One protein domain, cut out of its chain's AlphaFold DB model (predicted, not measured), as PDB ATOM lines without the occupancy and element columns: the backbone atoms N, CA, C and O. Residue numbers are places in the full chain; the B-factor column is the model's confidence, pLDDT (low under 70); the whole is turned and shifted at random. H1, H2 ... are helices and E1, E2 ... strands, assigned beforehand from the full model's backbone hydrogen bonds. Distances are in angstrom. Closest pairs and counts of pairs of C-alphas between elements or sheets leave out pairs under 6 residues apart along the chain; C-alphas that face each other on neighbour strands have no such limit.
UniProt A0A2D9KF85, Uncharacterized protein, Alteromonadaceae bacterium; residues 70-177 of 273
ATOM      1  N   VAL A  70      21.992 185.508 116.145       85.62
ATOM      2  CA  VAL A  70      23.388 185.287 115.769       85.62
ATOM      3  C   VAL A  70      24.280 185.942 116.819       85.62
ATOM      4  O   VAL A  70      24.037 187.072 117.243       85.62
ATOM      5  N   GLY A  71      25.306 185.209 117.249       86.75
ATOM      6  CA  GLY A  71      26.398 185.744 118.057       86.75
ATOM      7  C   GLY A  71      27.501 186.267 117.142       86.75
ATOM      8  O   GLY A  71      28.092 185.489 116.398       86.75
ATOM      9  N   ILE A  72      27.764 187.567 117.190       87.25
ATOM     10  CA  ILE A  72      28.801 188.244 116.416       87.25
ATOM     11  C   ILE A  72      29.940 188.610 117.357       87.25
ATOM     12  O   ILE A  72      29.740 189.315 118.344       87.25
ATOM     13  N   ASP A  73      31.141 188.146 117.036       87.06
ATOM     14  CA  ASP A  73      32.353 188.600 117.709       87.06
ATOM     15  C   ASP A  73      32.701 190.022 117.242       87.06
ATOM     16  O   ASP A  73      32.806 190.274 116.037       87.06
ATOM     17  N   LEU A  74      32.841 190.955 118.184       84.25
ATOM     18  CA  LEU A  74      33.187 192.356 117.942       84.25
ATOM     19  C   LEU A  74      34.680 192.657 118.167       84.25
ATOM     20  O   LEU A  74      35.083 193.807 118.019       84.25
ATOM     21  N   SER A  75      35.504 191.654 118.492       80.44
ATOM     22  CA  SER A  75      36.927 191.837 118.839       80.44
ATOM     23  C   SER A  75      37.760 192.522 117.740       80.44
ATOM     24  O   SER A  75      38.680 193.282 118.024       80.44
ATOM     25  N   ASP A  76      37.434 192.256 116.477       82.88
ATOM     26  CA  ASP A  76      38.093 192.743 115.256       82.88
ATOM     27  C   ASP A  76      37.223 193.740 114.465       82.88
ATOM     28  O   ASP A  76      37.508 194.036 113.304       82.88
ATOM     29  N   VAL A  77      36.140 194.248 115.064       84.88
ATOM     30  CA  VAL A  77      35.228 195.200 114.415       84.88
ATOM     31  C   VAL A  77      35.676 196.635 114.702       84.88
ATOM     32  O   VAL A  77      35.918 196.966 115.867       84.88
ATOM     33  N   PRO A  78      35.780 197.508 113.681       83.25
ATOM     34  CA  PRO A  78      36.083 198.914 113.910       83.25
ATOM     35  C   PRO A  78      34.982 199.559 114.758       83.25
ATOM     36  O   PRO A  78      33.788 199.360 114.516       83.25
ATOM     37  N   PHE A  79      35.393 200.334 115.761       83.25
ATOM     38  CA  PHE A  79      34.475 201.068 116.619       83.25
ATOM     39  C   PHE A  79      34.879 202.532 116.744       83.25
ATOM     40  O   PHE A  79      36.060 202.868 116.824       83.25
ATOM     41  N   GLU A  80      33.873 203.394 116.804       85.81
ATOM     42  CA  GLU A  80      34.009 204.803 117.139       85.81
ATOM     43  C   GLU A  80      33.567 205.005 118.591       85.81
ATOM     44  O   GLU A  80      32.486 204.574 119.002       85.81
ATOM     45  N   GLN A  81      34.416 205.639 119.396       82.38
ATOM     46  CA  GLN A  81      34.082 205.977 120.773       82.38
ATOM     47  C   GLN A  81      33.653 207.444 120.841       82.38
ATOM     48  O   GLN A  81      34.485 208.337 120.713       82.38
ATOM     49  N   ILE A  82      32.356 207.672 121.058       82.06
ATOM     50  CA  ILE A  82      31.779 209.020 121.187       82.06
ATOM     51  C   ILE A  82      32.034 209.568 122.598       82.06
ATOM     52  O   ILE A  82      32.378 210.734 122.762       82.06
ATOM     53  N   ASP A  83      31.882 208.713 123.616       79.56
ATOM     54  CA  ASP A  83      32.059 209.063 125.030       79.56
ATOM     55  C   ASP A  83      32.640 207.876 125.825       79.56
ATOM     56  O   ASP A  83      32.682 206.742 125.345       79.56
ATOM     57  N   MET A  84      33.060 208.097 127.072       71.75
ATOM     58  CA  MET A  84      33.531 207.064 128.007       71.75
ATOM     59  C   MET A  84      32.451 206.062 128.445       71.75
ATOM     60  O   MET A  84      32.720 205.219 129.290       71.75
ATOM     61  N   ALA A  85      31.234 206.127 127.916       76.06
ATOM     62  CA  ALA A  85      30.204 205.116 128.145       76.06
ATOM     63  C   ALA A  85      29.531 204.647 126.849       76.06
ATOM     64  O   ALA A  85      28.640 203.810 126.901       76.06
ATOM     65  N   THR A  86      29.922 205.185 125.687       83.88
ATOM     66  CA  THR A  86      29.229 204.933 124.417       83.88
ATOM     67  C   THR A  86      30.221 204.561 123.324       83.88
ATOM     68  O   THR A  86      31.102 205.352 122.977       83.88
ATOM     69  N   ARG A  87      30.048 203.368 122.749       85.38
ATOM     70  CA  ARG A  87      30.798 202.882 121.584       85.38
ATOM     71  C   ARG A  87      29.841 202.538 120.454       85.38
ATOM     72  O   ARG A  87      28.821 201.892 120.683       85.38
ATOM     73  N   VAL A  88      30.181 202.947 119.241       88.81
ATOM     74  CA  VAL A  88      29.438 202.624 118.024       88.81
ATOM     75  C   VAL A  88      30.271 201.652 117.204       88.81
ATOM     76  O   VAL A  88      31.415 201.944 116.873       88.81
ATOM     77  N   PHE A  89      29.705 200.488 116.904       88.00
ATOM     78  CA  PHE A  89      30.330 199.447 116.098       88.00
ATOM     79  C   PHE A  89      29.718 199.443 114.702       88.00
ATOM     80  O   PHE A  89      28.495 199.354 114.558       88.00
ATOM     81  N   GLU A  90      30.573 199.480 113.683       89.94
ATOM     82  CA  GLU A  90      30.173 199.271 112.293       89.94
ATOM     83  C   GLU A  90      30.446 197.815 111.918       89.94
ATOM     84  O   GLU A  90      31.590 197.416 111.698       89.94
ATOM     85  N   ILE A  91      29.401 196.989 111.892       88.94
ATOM     86  CA  ILE A  91      29.543 195.541 111.733       88.94
ATOM     87  C   ILE A  91      29.613 195.195 110.240       88.94
ATOM     88  O   ILE A  91      28.633 195.388 109.512       88.94
ATOM     89  N   PRO A  92      30.723 194.603 109.757       88.12
ATOM     90  CA  PRO A  92      30.817 194.188 108.368       88.12
ATOM     91  C   PRO A  92      29.764 193.132 108.029       88.12
ATOM     92  O   PRO A  92      29.567 192.163 108.766       88.12
ATOM     93  N   ARG A  93      29.155 193.247 106.842       86.69
ATOM     94  CA  ARG A  93      28.181 192.262 106.331       86.69
ATOM     95  C   ARG A  93      28.744 190.842 106.212       86.69
ATOM     96  O   ARG A  93      27.977 189.883 106.187       86.69
ATOM     97  N   SER A  94      30.069 190.677 106.169       86.25
ATOM     98  CA  SER A  94      30.715 189.359 106.217       86.25
ATOM     99  C   SER A  94      30.394 188.601 107.509       86.25
ATOM    100  O   SER A  94      30.258 187.382 107.474       86.25
ATOM    101  N   LYS A  95      30.200 189.308 108.630       82.94
ATOM    102  CA  LYS A  95      29.863 188.709 109.929       82.94
ATOM    103  C   LYS A  95      28.379 188.416 110.109       82.94
ATOM    104  O   LYS A  95      28.013 187.597 110.945       82.94
ATOM    105  N   THR A  96      27.527 189.047 109.306       83.00
ATOM    106  CA  THR A  96      26.074 188.835 109.307       83.00
ATOM    107  C   THR A  96      25.610 187.943 108.150       83.00
ATOM    108  O   THR A  96      24.410 187.829 107.909       83.00
ATOM    109  N   ASN A  97      26.532 187.300 107.415       81.69
ATOM    110  CA  ASN A  97      26.243 186.524 106.199       81.69
ATOM    111  C   ASN A  97      25.449 187.318 105.142       81.69
ATOM    112  O   ASN A  97      24.551 186.784 104.492       81.69
ATOM    113  N   GLY A  98      25.755 188.608 104.992       82.25
ATOM    114  CA  GLY A  98      25.093 189.497 104.035       82.25
ATOM    115  C   GLY A  98      23.737 190.038 104.490       82.25
ATOM    116  O   GLY A  98      23.065 190.685 103.692       82.25
ATOM    117  N   ARG A  99      23.333 189.788 105.741       83.75
ATOM    118  CA  ARG A  99      22.014 190.162 106.275       83.75
ATOM    119  C   ARG A  99      22.081 191.450 107.087       83.75
ATOM    120  O   ARG A  99      23.138 191.792 107.628       83.75
ATOM    121  N   SER A 100      20.947 192.130 107.184       85.62
ATOM    122  CA  SER A 100      20.791 193.303 108.039       85.62
ATOM    123  C   SER A 100      20.398 192.893 109.460       85.62
ATOM    124  O   SER A 100      19.715 191.886 109.684       85.62
ATOM    125  N   ILE A 101      20.892 193.645 110.442       86.50
ATOM    126  CA  ILE A 101      20.571 193.464 111.860       86.50
ATOM    127  C   ILE A 101      19.232 194.146 112.162       86.50
ATOM    128  O   ILE A 101      19.093 195.352 111.989       86.50
ATOM    129  N   VAL A 102      18.267 193.375 112.668       86.31
ATOM    130  CA  VAL A 102      16.921 193.856 113.030       86.31
ATOM    131  C   VAL A 102      16.894 194.392 114.455       86.31
ATOM    132  O   VAL A 102      16.328 195.444 114.732       86.31
ATOM    133  N   SER A 103      17.485 193.646 115.388       84.38
ATOM    134  CA  SER A 103      17.497 194.023 116.800       84.38
ATOM    135  C   SER A 103      18.730 193.473 117.500       84.38
ATOM    136  O   SER A 103      19.288 192.454 117.095       84.38
ATOM    137  N   VAL A 104      19.157 194.139 118.566       86.50
ATOM    138  CA  VAL A 104      20.238 193.673 119.436       86.50
ATOM    139  C   VAL A 104      19.622 193.256 120.761       86.50
ATOM    140  O   VAL A 104      18.766 193.955 121.290       86.50
ATOM    141  N   GLN A 105      20.028 192.099 121.276       84.62
ATOM    142  CA  GLN A 105      19.474 191.542 122.508       84.62
ATOM    143  C   GLN A 105      20.395 191.776 123.698       84.62
ATOM    144  O   GLN A 105      19.951 192.229 124.749       84.62
ATOM    145  N   SER A 106      21.673 191.439 123.546       83.38
ATOM    146  CA  SER A 106      22.637 191.573 124.630       83.38
ATOM    147  C   SER A 106      24.054 191.613 124.101       83.38
ATOM    148  O   SER A 106      24.381 190.938 123.126       83.38
ATOM    149  N   LEU A 107      24.914 192.312 124.816       84.12
ATOM    150  CA  LEU A 107      26.350 192.239 124.655       84.12
ATOM    151  C   LEU A 107      26.927 191.430 125.814       84.12
ATOM    152  O   LEU A 107      26.788 191.802 126.977       84.12
ATOM    153  N   ASN A 108      27.578 190.322 125.481       83.50
ATOM    154  CA  ASN A 108      28.296 189.490 126.431       83.50
ATOM    155  C   ASN A 108      29.773 189.873 126.406       83.50
ATOM    156  O   ASN A 108      30.385 189.923 125.340       83.50
ATOM    157  N   TYR A 109      30.348 190.103 127.577       76.56
ATOM    158  CA  TYR A 109      31.764 190.398 127.724       76.56
ATOM    159  C   TYR A 109      32.339 189.719 128.959       76.56
ATOM    160  O   TYR A 109      31.647 189.409 129.934       76.56
ATOM    161  N   LEU A 110      33.645 189.480 128.913       67.38
ATOM    162  CA  LEU A 110      34.386 189.022 130.077       67.38
ATOM    163  C   LEU A 110      34.720 190.228 130.950       67.38
ATOM    164  O   LEU A 110      35.277 191.216 130.469       67.38
ATOM    165  N   ASN A 111      34.381 190.150 132.237       59.31
ATOM    166  CA  ASN A 111      34.699 191.207 133.187       59.31
ATOM    167  C   ASN A 111      36.175 191.120 133.607       59.31
ATOM    168  O   ASN A 111      36.562 190.268 134.408       59.31
ATOM    169  N   TYR A 112      36.998 192.031 133.087       50.47
ATOM    170  CA  TYR A 112      38.431 192.107 133.391       50.47
ATOM    171  C   TYR A 112      38.758 192.711 134.758       50.47
ATOM    172  O   TYR A 112      39.887 192.588 135.224       50.47
ATOM    173  N   GLN A 113      37.801 193.315 135.468       49.78
ATOM    174  CA  GLN A 113      38.057 193.780 136.838       49.78
ATOM    175  C   GLN A 113      38.223 192.637 137.841       49.78
ATOM    176  O   GLN A 113      38.828 192.850 138.892       49.78
ATOM    177  N   ALA A 114      37.795 191.417 137.499       49.47
ATOM    178  CA  ALA A 114      38.296 190.246 138.201       49.47
ATOM    179  C   ALA A 114      39.825 190.182 138.039       49.47
ATOM    180  O   ALA A 114      40.531 190.166 139.034       49.47
ATOM    181  N   THR A 115      40.336 190.274 136.807       47.22
ATOM    182  CA  THR A 115      41.752 190.115 136.431       47.22
ATOM    183  C   THR A 115      42.674 191.294 136.803       47.22
ATOM    184  O   THR A 115      43.872 191.097 136.990       47.22
ATOM    185  N   SER A 116      42.162 192.519 136.961       45.12
ATOM    186  CA  SER A 116      42.999 193.704 137.234       45.12
ATOM    187  C   SER A 116      43.441 193.859 138.697       45.12
ATOM    188  O   SER A 116      44.433 194.542 138.950       45.12
ATOM    189  N   ASN A 117      42.775 193.212 139.659       45.59
ATOM    190  CA  ASN A 117      43.267 193.164 141.045       45.59
ATOM    191  C   ASN A 117      44.491 192.240 141.215       45.59
ATOM    192  O   ASN A 117      45.107 192.239 142.276       45.59
ATOM    193  N   TYR A 118      44.872 191.482 140.182       47.66
ATOM    194  CA  TYR A 118      45.980 190.524 140.247       47.66
ATOM    195  C   TYR A 118      47.357 191.131 139.940       47.66
ATOM    196  O   TYR A 118      48.367 190.462 140.134       47.66
ATOM    197  N   VAL A 119      47.436 192.380 139.462       47.84
ATOM    198  CA  VAL A 119      48.709 192.954 138.969       47.84
ATOM    199  C   VAL A 119      49.214 194.141 139.802       47.84
ATOM    200  O   VAL A 119      50.361 194.547 139.650       47.84
ATOM    201  N   HIS A 120      48.431 194.674 140.745       48.91
ATOM    202  CA  HIS A 120      48.879 195.755 141.639       48.91
ATOM    203  C   HIS A 120      48.845 195.338 143.110       48.91
ATOM    204  O   HIS A 120      48.057 195.824 143.915       48.91
ATOM    205  N   GLY A 121      49.753 194.424 143.448       46.78
ATOM    206  CA  GLY A 121      50.053 194.006 144.814       46.78
ATOM    207  C   GLY A 121      51.556 193.935 145.071       46.78
ATOM    208  O   GLY A 121      52.033 192.963 145.646       46.78
ATOM    209  N   TYR A 122      52.330 194.941 144.649       50.97
ATOM    210  CA  TYR A 122      53.594 195.196 145.345       50.97
ATOM    211  C   TYR A 122      53.208 195.531 146.795       50.97
ATOM    212  O   TYR A 122      52.415 196.444 147.002       50.97
ATOM    213  N   HIS A 123      53.735 194.769 147.761       49.81
ATOM    214  CA  HIS A 123      53.504 194.845 149.220       49.81
ATOM    215  C   HIS A 123      52.440 193.885 149.810       49.81
ATOM    216  O   HIS A 123      51.477 194.310 150.443       49.81
ATOM    217  N   GLY A 124      52.658 192.569 149.696       56.44
ATOM    218  CA  GLY A 124      51.941 191.555 150.487       56.44
ATOM    219  C   GLY A 124      52.576 190.161 150.402       56.44
ATOM    220  O   GLY A 124      53.156 189.811 149.380       56.44
ATOM    221  N   ASP A 125      52.496 189.385 151.490       61.31
ATOM    222  CA  ASP A 125      53.103 188.055 151.675       61.31
ATOM    223  C   ASP A 125      52.827 187.094 150.495       61.31
ATOM    224  O   ASP A 125      51.680 186.756 150.182       61.31
ATOM    225  N   GLN A 126      53.897 186.643 149.835       61.72
ATOM    226  CA  GLN A 126      53.879 185.907 148.564       61.72
ATOM    227  C   GLN A 126      53.116 184.571 148.653       61.72
ATOM    228  O   GLN A 126      52.584 184.075 147.660       61.72
ATOM    229  N   ARG A 127      53.003 184.003 149.862       63.06
ATOM    230  CA  ARG A 127      52.237 182.775 150.127       63.06
ATOM    231  C   ARG A 127      50.730 183.007 150.180       63.06
ATOM    232  O   ARG A 127      49.968 182.153 149.735       63.06
ATOM    233  N   LEU A 128      50.298 184.160 150.692       73.62
ATOM    234  CA  LEU A 128      48.883 184.524 150.733       73.62
ATOM    235  C   LEU A 128      48.369 184.884 149.334       73.62
ATOM    236  O   LEU A 128      47.228 184.564 149.008       73.62
ATOM    237  N   SER A 129      49.222 185.489 148.500       64.94
ATOM    238  CA  SER A 129      48.919 185.731 147.084       64.94
ATOM    239  C   SER A 129      48.684 184.416 146.333       64.94
ATOM    240  O   SER A 129      47.618 184.232 145.758       64.94
ATOM    241  N   ALA A 130      49.601 183.449 146.448       66.75
ATOM    242  CA  ALA A 130      49.469 182.151 145.778       66.75
ATOM    243  C   ALA A 130      48.233 181.348 146.238       66.75
ATOM    244  O   ALA A 130      47.603 180.651 145.444       66.75
ATOM    245  N   ALA A 131      47.855 181.454 147.518       68.31
ATOM    246  CA  ALA A 131      46.642 180.822 148.037       68.31
ATOM    247  C   ALA A 131      45.355 181.454 147.471       68.31
ATOM    248  O   ALA A 131      44.378 180.742 147.236       68.31
ATOM    249  N   ARG A 132      45.348 182.773 147.227       64.81
ATOM    250  CA  ARG A 132      44.227 183.468 146.573       64.81
ATOM    251  C   ARG A 132      44.130 183.111 145.094       64.81
ATOM    252  O   ARG A 132      43.027 182.835 144.636       64.81
ATOM    253  N   ASP A 133      45.263 183.006 144.405       65.50
ATOM    254  CA  ASP A 133      45.304 182.604 142.996       65.50
ATOM    255  C   ASP A 133      44.717 181.196 142.802       65.50
ATOM    256  O   ASP A 133      43.866 180.993 141.939       65.50
ATOM    257  N   LEU A 134      45.064 180.231 143.665       68.19
ATOM    258  CA  LEU A 134      44.483 178.880 143.621       68.19
ATOM    259  C   LEU A 134      42.981 178.857 143.942       68.19
ATOM    260  O   LEU A 134      42.226 178.120 143.305       68.19
ATOM    261  N   LEU A 135      42.530 179.664 144.907       69.50
ATOM    262  CA  LEU A 135      41.110 179.774 145.253       69.50
ATOM    263  C   LEU A 135      40.298 180.390 144.102       69.50
ATOM    264  O   LEU A 135      39.162 179.995 143.855       69.50
ATOM    265  N   GLN A 136      40.879 181.349 143.385       59.91
ATOM    266  CA  GLN A 136      40.195 182.060 142.313       59.91
ATOM    267  C   GLN A 136      40.289 181.343 140.959       59.91
ATOM    268  O   GLN A 136      39.360 181.464 140.165       59.91
ATOM    269  N   MET A 137      41.297 180.494 140.722       56.66
ATOM    270  CA  MET A 137      41.281 179.521 139.615       56.66
ATOM    271  C   MET A 137      40.112 178.532 139.724       56.66
ATOM    272  O   MET A 137      39.618 178.045 138.710       56.66
ATOM    273  N   ALA A 138      39.649 178.252 140.947       58.56
ATOM    274  CA  ALA A 138      38.450 177.451 141.182       58.56
ATOM    275  C   ALA A 138      37.141 178.248 141.003       58.56
ATOM    276  O   ALA A 138      36.071 177.644 140.919       58.56
ATOM    277  N   SER A 139      37.201 179.585 140.927       55.22
ATOM    278  CA  SER A 139      36.038 180.428 140.641       55.22
ATOM    279  C   SER A 139      35.890 180.639 139.133       55.22
ATOM    280  O   SER A 139      36.788 181.148 138.467       55.22
ATOM    281  N   SER A 140      34.752 180.234 138.572       51.44
ATOM    282  CA  SER A 140      34.431 180.487 137.168       51.44
ATOM    283  C   SER A 140      34.325 181.996 136.923       51.44
ATOM    284  O   SER A 140      33.608 182.705 137.629       51.44
ATOM    285  N   MET A 141      35.049 182.508 135.923       54.59
ATOM    286  CA  MET A 141      34.955 183.921 135.550       54.59
ATOM    287  C   MET A 141      33.516 184.243 135.117       54.59
ATOM    288  O   MET A 141      33.004 183.595 134.197       54.59
ATOM    289  N   PRO A 142      32.846 185.231 135.738       54.00
ATOM    290  CA  PRO A 142      31.485 185.571 135.365       54.00
ATOM    291  C   PRO A 142      31.483 186.253 133.993       54.00
ATOM    292  O   PRO A 142      32.091 187.310 133.806       54.00
ATOM    293  N   ILE A 143      30.775 185.659 133.031       59.75
ATOM    294  CA  ILE A 143      30.385 186.354 131.801       59.75
ATOM    295  C   ILE A 143      29.323 187.375 132.199       59.75
ATOM    296  O   ILE A 143      28.238 187.004 132.662       59.75
ATOM    297  N   VAL A 144      29.642 188.655 132.033       63.47
ATOM    298  CA  VAL A 144      28.700 189.748 132.264       63.47
ATOM    299  C   VAL A 144      27.973 190.017 130.954       63.47
ATOM    300  O   VAL A 144      28.556 189.970 129.872       63.47
ATOM    301  N   SER A 145      26.664 190.225 131.055       67.44
ATOM    302  CA  SER A 145      25.795 190.499 129.918       67.44
ATOM    303  C   SER A 145      25.086 191.818 130.179       67.44
ATOM    304  O   SER A 145      24.426 191.956 131.210       67.44
ATOM    305  N   THR A 146      25.243 192.778 129.271       71.31
ATOM    306  CA  THR A 146      24.502 194.042 129.291       71.31
ATOM    307  C   THR A 146      23.486 194.062 128.159       71.31
ATOM    308  O   THR A 146      23.751 193.574 127.061       71.31
ATOM    309  N   ALA A 147      22.313 194.633 128.418       65.44
ATOM    310  CA  ALA A 147      21.258 194.796 127.421       65.44
ATOM    311  C   ALA A 147      21.209 196.217 126.835       65.44
ATOM    312  O   ALA A 147      20.346 196.504 126.010       65.44
ATOM    313  N   ASN A 148      22.107 197.120 127.247       81.44
ATOM    314  CA  ASN A 148      22.050 198.518 126.825       81.44
ATOM    315  C   ASN A 148      22.720 198.725 125.456       81.44
ATOM    316  O   ASN A 148      23.808 199.288 125.335       81.44
ATOM    317  N   CYS A 149      22.098 198.162 124.422       84.69
ATOM    318  CA  CYS A 149      22.548 198.226 123.038       84.69
ATOM    319  C   CYS A 149      21.374 198.587 122.122       84.69
ATOM    320  O   CYS A 149      20.268 198.079 122.299       84.69
ATOM    321  N   GLN A 150      21.619 199.412 121.109       88.56
ATOM    322  CA  GLN A 150      20.604 199.854 120.157       88.56
ATOM    323  C   GLN A 150      21.159 199.854 118.729       88.56
ATOM    324  O   GLN A 150      22.306 200.223 118.495       88.56
ATOM    325  N   VAL A 151      20.328 199.472 117.758       88.00
ATOM    326  CA  VAL A 151      20.632 199.619 116.326       88.00
ATOM    327  C   VAL A 151      20.340 201.065 115.908       88.00
ATOM    328  O   VAL A 151      19.223 201.540 116.114       88.00
ATOM    329  N   ILE A 152      21.330 201.769 115.350       89.25
ATOM    330  CA  ILE A 152      21.204 203.174 114.898       89.25
ATOM    331  C   ILE A 152      21.127 203.277 113.369       89.25
ATOM    332  O   ILE A 152      20.563 204.229 112.835       89.25
ATOM    333  N   GLY A 153      21.654 202.287 112.656       86.88
ATOM    334  CA  GLY A 153      21.641 202.242 111.198       86.88
ATOM    335  C   GLY A 153      21.806 200.821 110.677       86.88
ATOM    336  O   GLY A 153      21.854 199.870 111.459       86.88
ATOM    337  N   ASP A 154      21.910 200.674 109.356       84.94
ATOM    338  CA  ASP A 154      22.125 199.368 108.726       84.94
ATOM    339  C   ASP A 154      23.464 198.777 109.180       84.94
ATOM    340  O   ASP A 154      24.530 199.274 108.828       84.94
ATOM    341  N   ASN A 155      23.390 197.738 110.011       85.81
ATOM    342  CA  ASN A 155      24.525 197.099 110.677       85.81
ATOM    343  C   ASN A 155      25.398 198.032 111.537       85.81
ATOM    344  O   ASN A 155      26.560 197.722 111.807       85.81
ATOM    345  N   ILE A 156      24.823 199.133 112.026       89.81
ATOM    346  CA  ILE A 156      25.480 200.039 112.972       89.81
ATOM    347  C   ILE A 156      24.818 199.878 114.337       89.81
ATOM    348  O   ILE A 156      23.624 200.151 114.505       89.81
ATOM    349  N   VAL A 157      25.608 199.445 115.318       88.88
ATOM    350  CA  VAL A 157      25.137 199.160 116.676       88.88
ATOM    351  C   VAL A 157      25.831 200.074 117.670       88.88
ATOM    352  O   VAL A 157      27.054 200.083 117.778       88.88
ATOM    353  N   MET A 158      25.038 200.806 118.443       88.31
ATOM    354  CA  MET A 158      25.506 201.560 119.595       88.31
ATOM    355  C   MET A 158      25.392 200.712 120.852       88.31
ATOM    356  O   MET A 158      24.337 200.158 121.155       88.31
ATOM    357  N   VAL A 159      26.479 200.661 121.604       86.25
ATOM    358  CA  VAL A 159      26.565 200.052 122.925       86.25
ATOM    359  C   VAL A 159      26.782 201.170 123.930       86.25
ATOM    360  O   VAL A 159      27.740 201.935 123.813       86.25
ATOM    361  N   GLN A 160      25.904 201.239 124.924       82.88
ATOM    362  CA  GLN A 160      25.996 202.180 126.028       82.88
ATOM    363  C   GLN A 160      26.299 201.413 127.317       82.88
ATOM    364  O   GLN A 160      25.396 200.961 128.013       82.88
ATOM    365  N   ASP A 161      27.572 201.232 127.648       73.38
ATOM    366  CA  ASP A 161      27.967 200.581 128.899       73.38
ATOM    367  C   ASP A 161      29.221 201.240 129.479       73.38
ATOM    368  O   ASP A 161      30.020 201.845 128.761       73.38
ATOM    369  N   ASN A 162      29.394 201.144 130.796       62.91
ATOM    370  CA  ASN A 162      30.517 201.760 131.487       62.91
ATOM    371  C   ASN A 162      31.844 201.128 131.017       62.91
ATOM    372  O   ASN A 162      32.082 199.926 131.165       62.91
ATOM    373  N   VAL A 163      32.719 201.959 130.443       53.72
ATOM    374  CA  VAL A 163      33.906 201.553 129.668       53.72
ATOM    375  C   VAL A 163      34.968 200.797 130.469       53.72
ATOM    376  O   VAL A 163      35.778 200.095 129.868       53.72
ATOM    377  N   ASN A 164      34.937 200.820 131.804       53.16
ATOM    378  CA  ASN A 164      35.925 200.095 132.615       53.16
ATOM    379  C   ASN A 164      35.766 198.560 132.602       53.16
ATOM    380  O   ASN A 164      36.631 197.861 133.132       53.16
ATOM    381  N   HIS A 165      34.703 198.025 131.990       53.00
ATOM    382  CA  HIS A 165      34.454 196.578 131.910       53.00
ATOM    383  C   HIS A 165      34.434 196.008 130.481       53.00
ATOM    384  O   HIS A 165      34.372 194.788 130.321       53.00
ATOM    385  N   LEU A 166      34.533 196.852 129.446       56.91
ATOM    386  CA  LEU A 166      34.484 196.418 128.047       56.91
ATOM    387  C   LEU A 166      35.872 195.962 127.577       56.91
ATOM    388  O   LEU A 166      36.670 196.752 127.068       56.91
ATOM    389  N   THR A 167      36.154 194.675 127.773       60.00
ATOM    390  CA  THR A 167      37.343 193.993 127.240       60.00
ATOM    391  C   THR A 167      37.340 193.924 125.717       60.00
ATOM    392  O   THR A 167      36.326 194.183 125.078       60.00
ATOM    393  N   ASN A 168      38.465 193.518 125.120       60.75
ATOM    394  CA  ASN A 168      38.533 193.231 123.683       60.75
ATOM    395  C   ASN A 168      37.717 191.995 123.267       60.75
ATOM    396  O   ASN A 168      37.597 191.762 122.077       60.75
ATOM    397  N   GLN A 169      37.179 191.201 124.200       70.25
ATOM    398  CA  GLN A 169      36.415 189.984 123.902       70.25
ATOM    399  C   GLN A 169      34.923 190.250 124.099       70.25
ATOM    400  O   GLN A 169      34.366 190.046 125.181       70.25
ATOM    401  N   LEU A 170      34.298 190.744 123.033       80.06
ATOM    402  CA  LEU A 170      32.919 191.220 123.006       80.06
ATOM    403  C   LEU A 170      32.097 190.336 122.073       80.06
ATOM    404  O   LEU A 170      32.367 190.276 120.879       80.06
ATOM    405  N   MET A 171      31.069 189.675 122.600       84.56
ATOM    406  CA  MET A 171      30.130 188.891 121.802       84.56
ATOM    407  C   MET A 171      28.766 189.572 121.801       84.56
ATOM    408  O   MET A 171      28.043 189.567 122.799       84.56
ATOM    409  N   LEU A 172      28.399 190.138 120.657       86.31
ATOM    410  CA  LEU A 172      27.093 190.731 120.429       86.31
ATOM    411  C   LEU A 172      26.089 189.652 120.044       86.31
ATOM    412  O   LEU A 172      26.268 188.949 119.057       86.31
ATOM    413  N   VAL A 173      25.004 189.546 120.794       86.81
ATOM    414  CA  VAL A 173      23.868 188.699 120.442       86.81
ATOM    415  C   VAL A 173      22.813 189.588 119.806       86.81
ATOM    416  O   VAL A 173      22.186 190.411 120.475       86.81
ATOM    417  N   CYS A 174      22.619 189.428 118.504       86.88
ATOM    418  CA  CYS A 174      21.649 190.191 117.730       86.88
ATOM    419  C   CYS A 174      20.757 189.268 116.910       86.88
ATOM    420  O   CYS A 174      21.104 188.120 116.643       86.88
ATOM    421  N   THR A 175      19.604 189.770 116.492       86.31
ATOM    422  CA  THR A 175      18.736 189.079 115.552       86.31
ATOM    423  C   THR A 175      18.894 189.673 114.161       86.31
ATOM    424  O   THR A 175      18.739 190.884 113.991       86.31
ATOM    425  N   VAL A 176      19.171 188.832 113.172       87.31
ATOM    426  CA  VAL A 176      19.337 189.231 111.767       87.31
ATOM    427  C   VAL A 176      18.114 188.856 110.942       87.31
ATOM    428  O   VAL A 176      17.411 187.908 111.293       87.31
ATOM    429  N   ASP A 177      17.901 189.564 109.837       84.62
ATOM    430  CA  ASP A 177      16.842 189.265 108.871       84.62
ATOM    431  C   ASP A 177      16.899 187.820 108.356       84.62
ATOM    432  O   ASP A 177      17.946 187.156 108.373       84.62
TER     433      ASP A 177
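This is residues 70 to 177 of the 273 residues of an uncharacterized protein of Alteromonadaceae bacterium (UniProt A0A2D9KF85). Two four-stranded sheets stand face to face as a sandwich, their strands crossed at 61 degrees, and between E4 and E5 the chain leaves this body in a long excursion that holds H1 and H2. The excursion makes the length of the model, and at its far end residues 122 to 128 stick out free. The printed part has 108 residues, with named elements in the order E1 E2 E3 E4 H1 H2 E5 E6 E7 E8; the class is mixed, helices and strands. The sheets, E1 E8 E4 E5 and E2 E3 E7 E6, are each antiparallel throughout. The whole is loose, with a radius of gyration of the C-alphas of 17.3 A, and spans 55 by 28 by 21 A, only just elongated.

Find C-alpha 70 at (23.388, 185.287, 115.769), where E1 begins, residues 70 to 73, 9.8 A long. In its sheet look next for E8, residues 170 to 176, 17.7 A; E4, residues 101 to 110, 23.3 A, which bends by 59 degrees at residue 105; and E5, residues 143 to 146, 10.0 A. The other sheet has E2, residues 79 to 83, 11.9 A; E3, residues 86 to 90, 13.4 A; E7, residues 156 to 160, 13.2 A; and E6, residues 149 to 153, 12.5 A. H1 is residues 113 to 116, 5.0 A; H2, residues 126 to 137, runs 16.7 A from C-alpha 126 at (53.879, 185.907, 148.564). E8 ends at C-alpha 176, (19.337, 189.231, 111.767).

Start at E8 and E4, antiparallel at 161 degrees, where N 173 and O 106 are 2.8 A apart, within hydrogen-bond range. E8 has E1 as its other neighbour, with N 72 and O 172 at 2.8 A; beyond E4 comes the edge strand E5, with N 109 and O 144 at 2.9 A. Cross to the second sheet at the closest C-alphas of E4 and E6, Val 104 and Gln 150, 6.2 A apart. There E6 and E7 form a hairpin, with N 158 and O 150 at 2.8 A; E7 and E3 have N 89 and O 157 at 2.8 A; and the hairpin E2 and E3 has N 80 and O 88 at 2.9 A. E5 runs on into E6 at 56 degrees, across 2 residues. H1 and H2 are apart, and neither is on a sheet. In H2 every O i to N i+4 pair is within hydrogen-bond range; H1 is too short for such a pair.

The C-alphas farthest apart are those of Asp 125 and Asp 177, 56.1 A. The printed part has no cut, and no link is long. Mean pLDDT of the printed part is 73.4; look for values under 70 at residues 110 to 127, 129 to 145, 147 and 162 to 168.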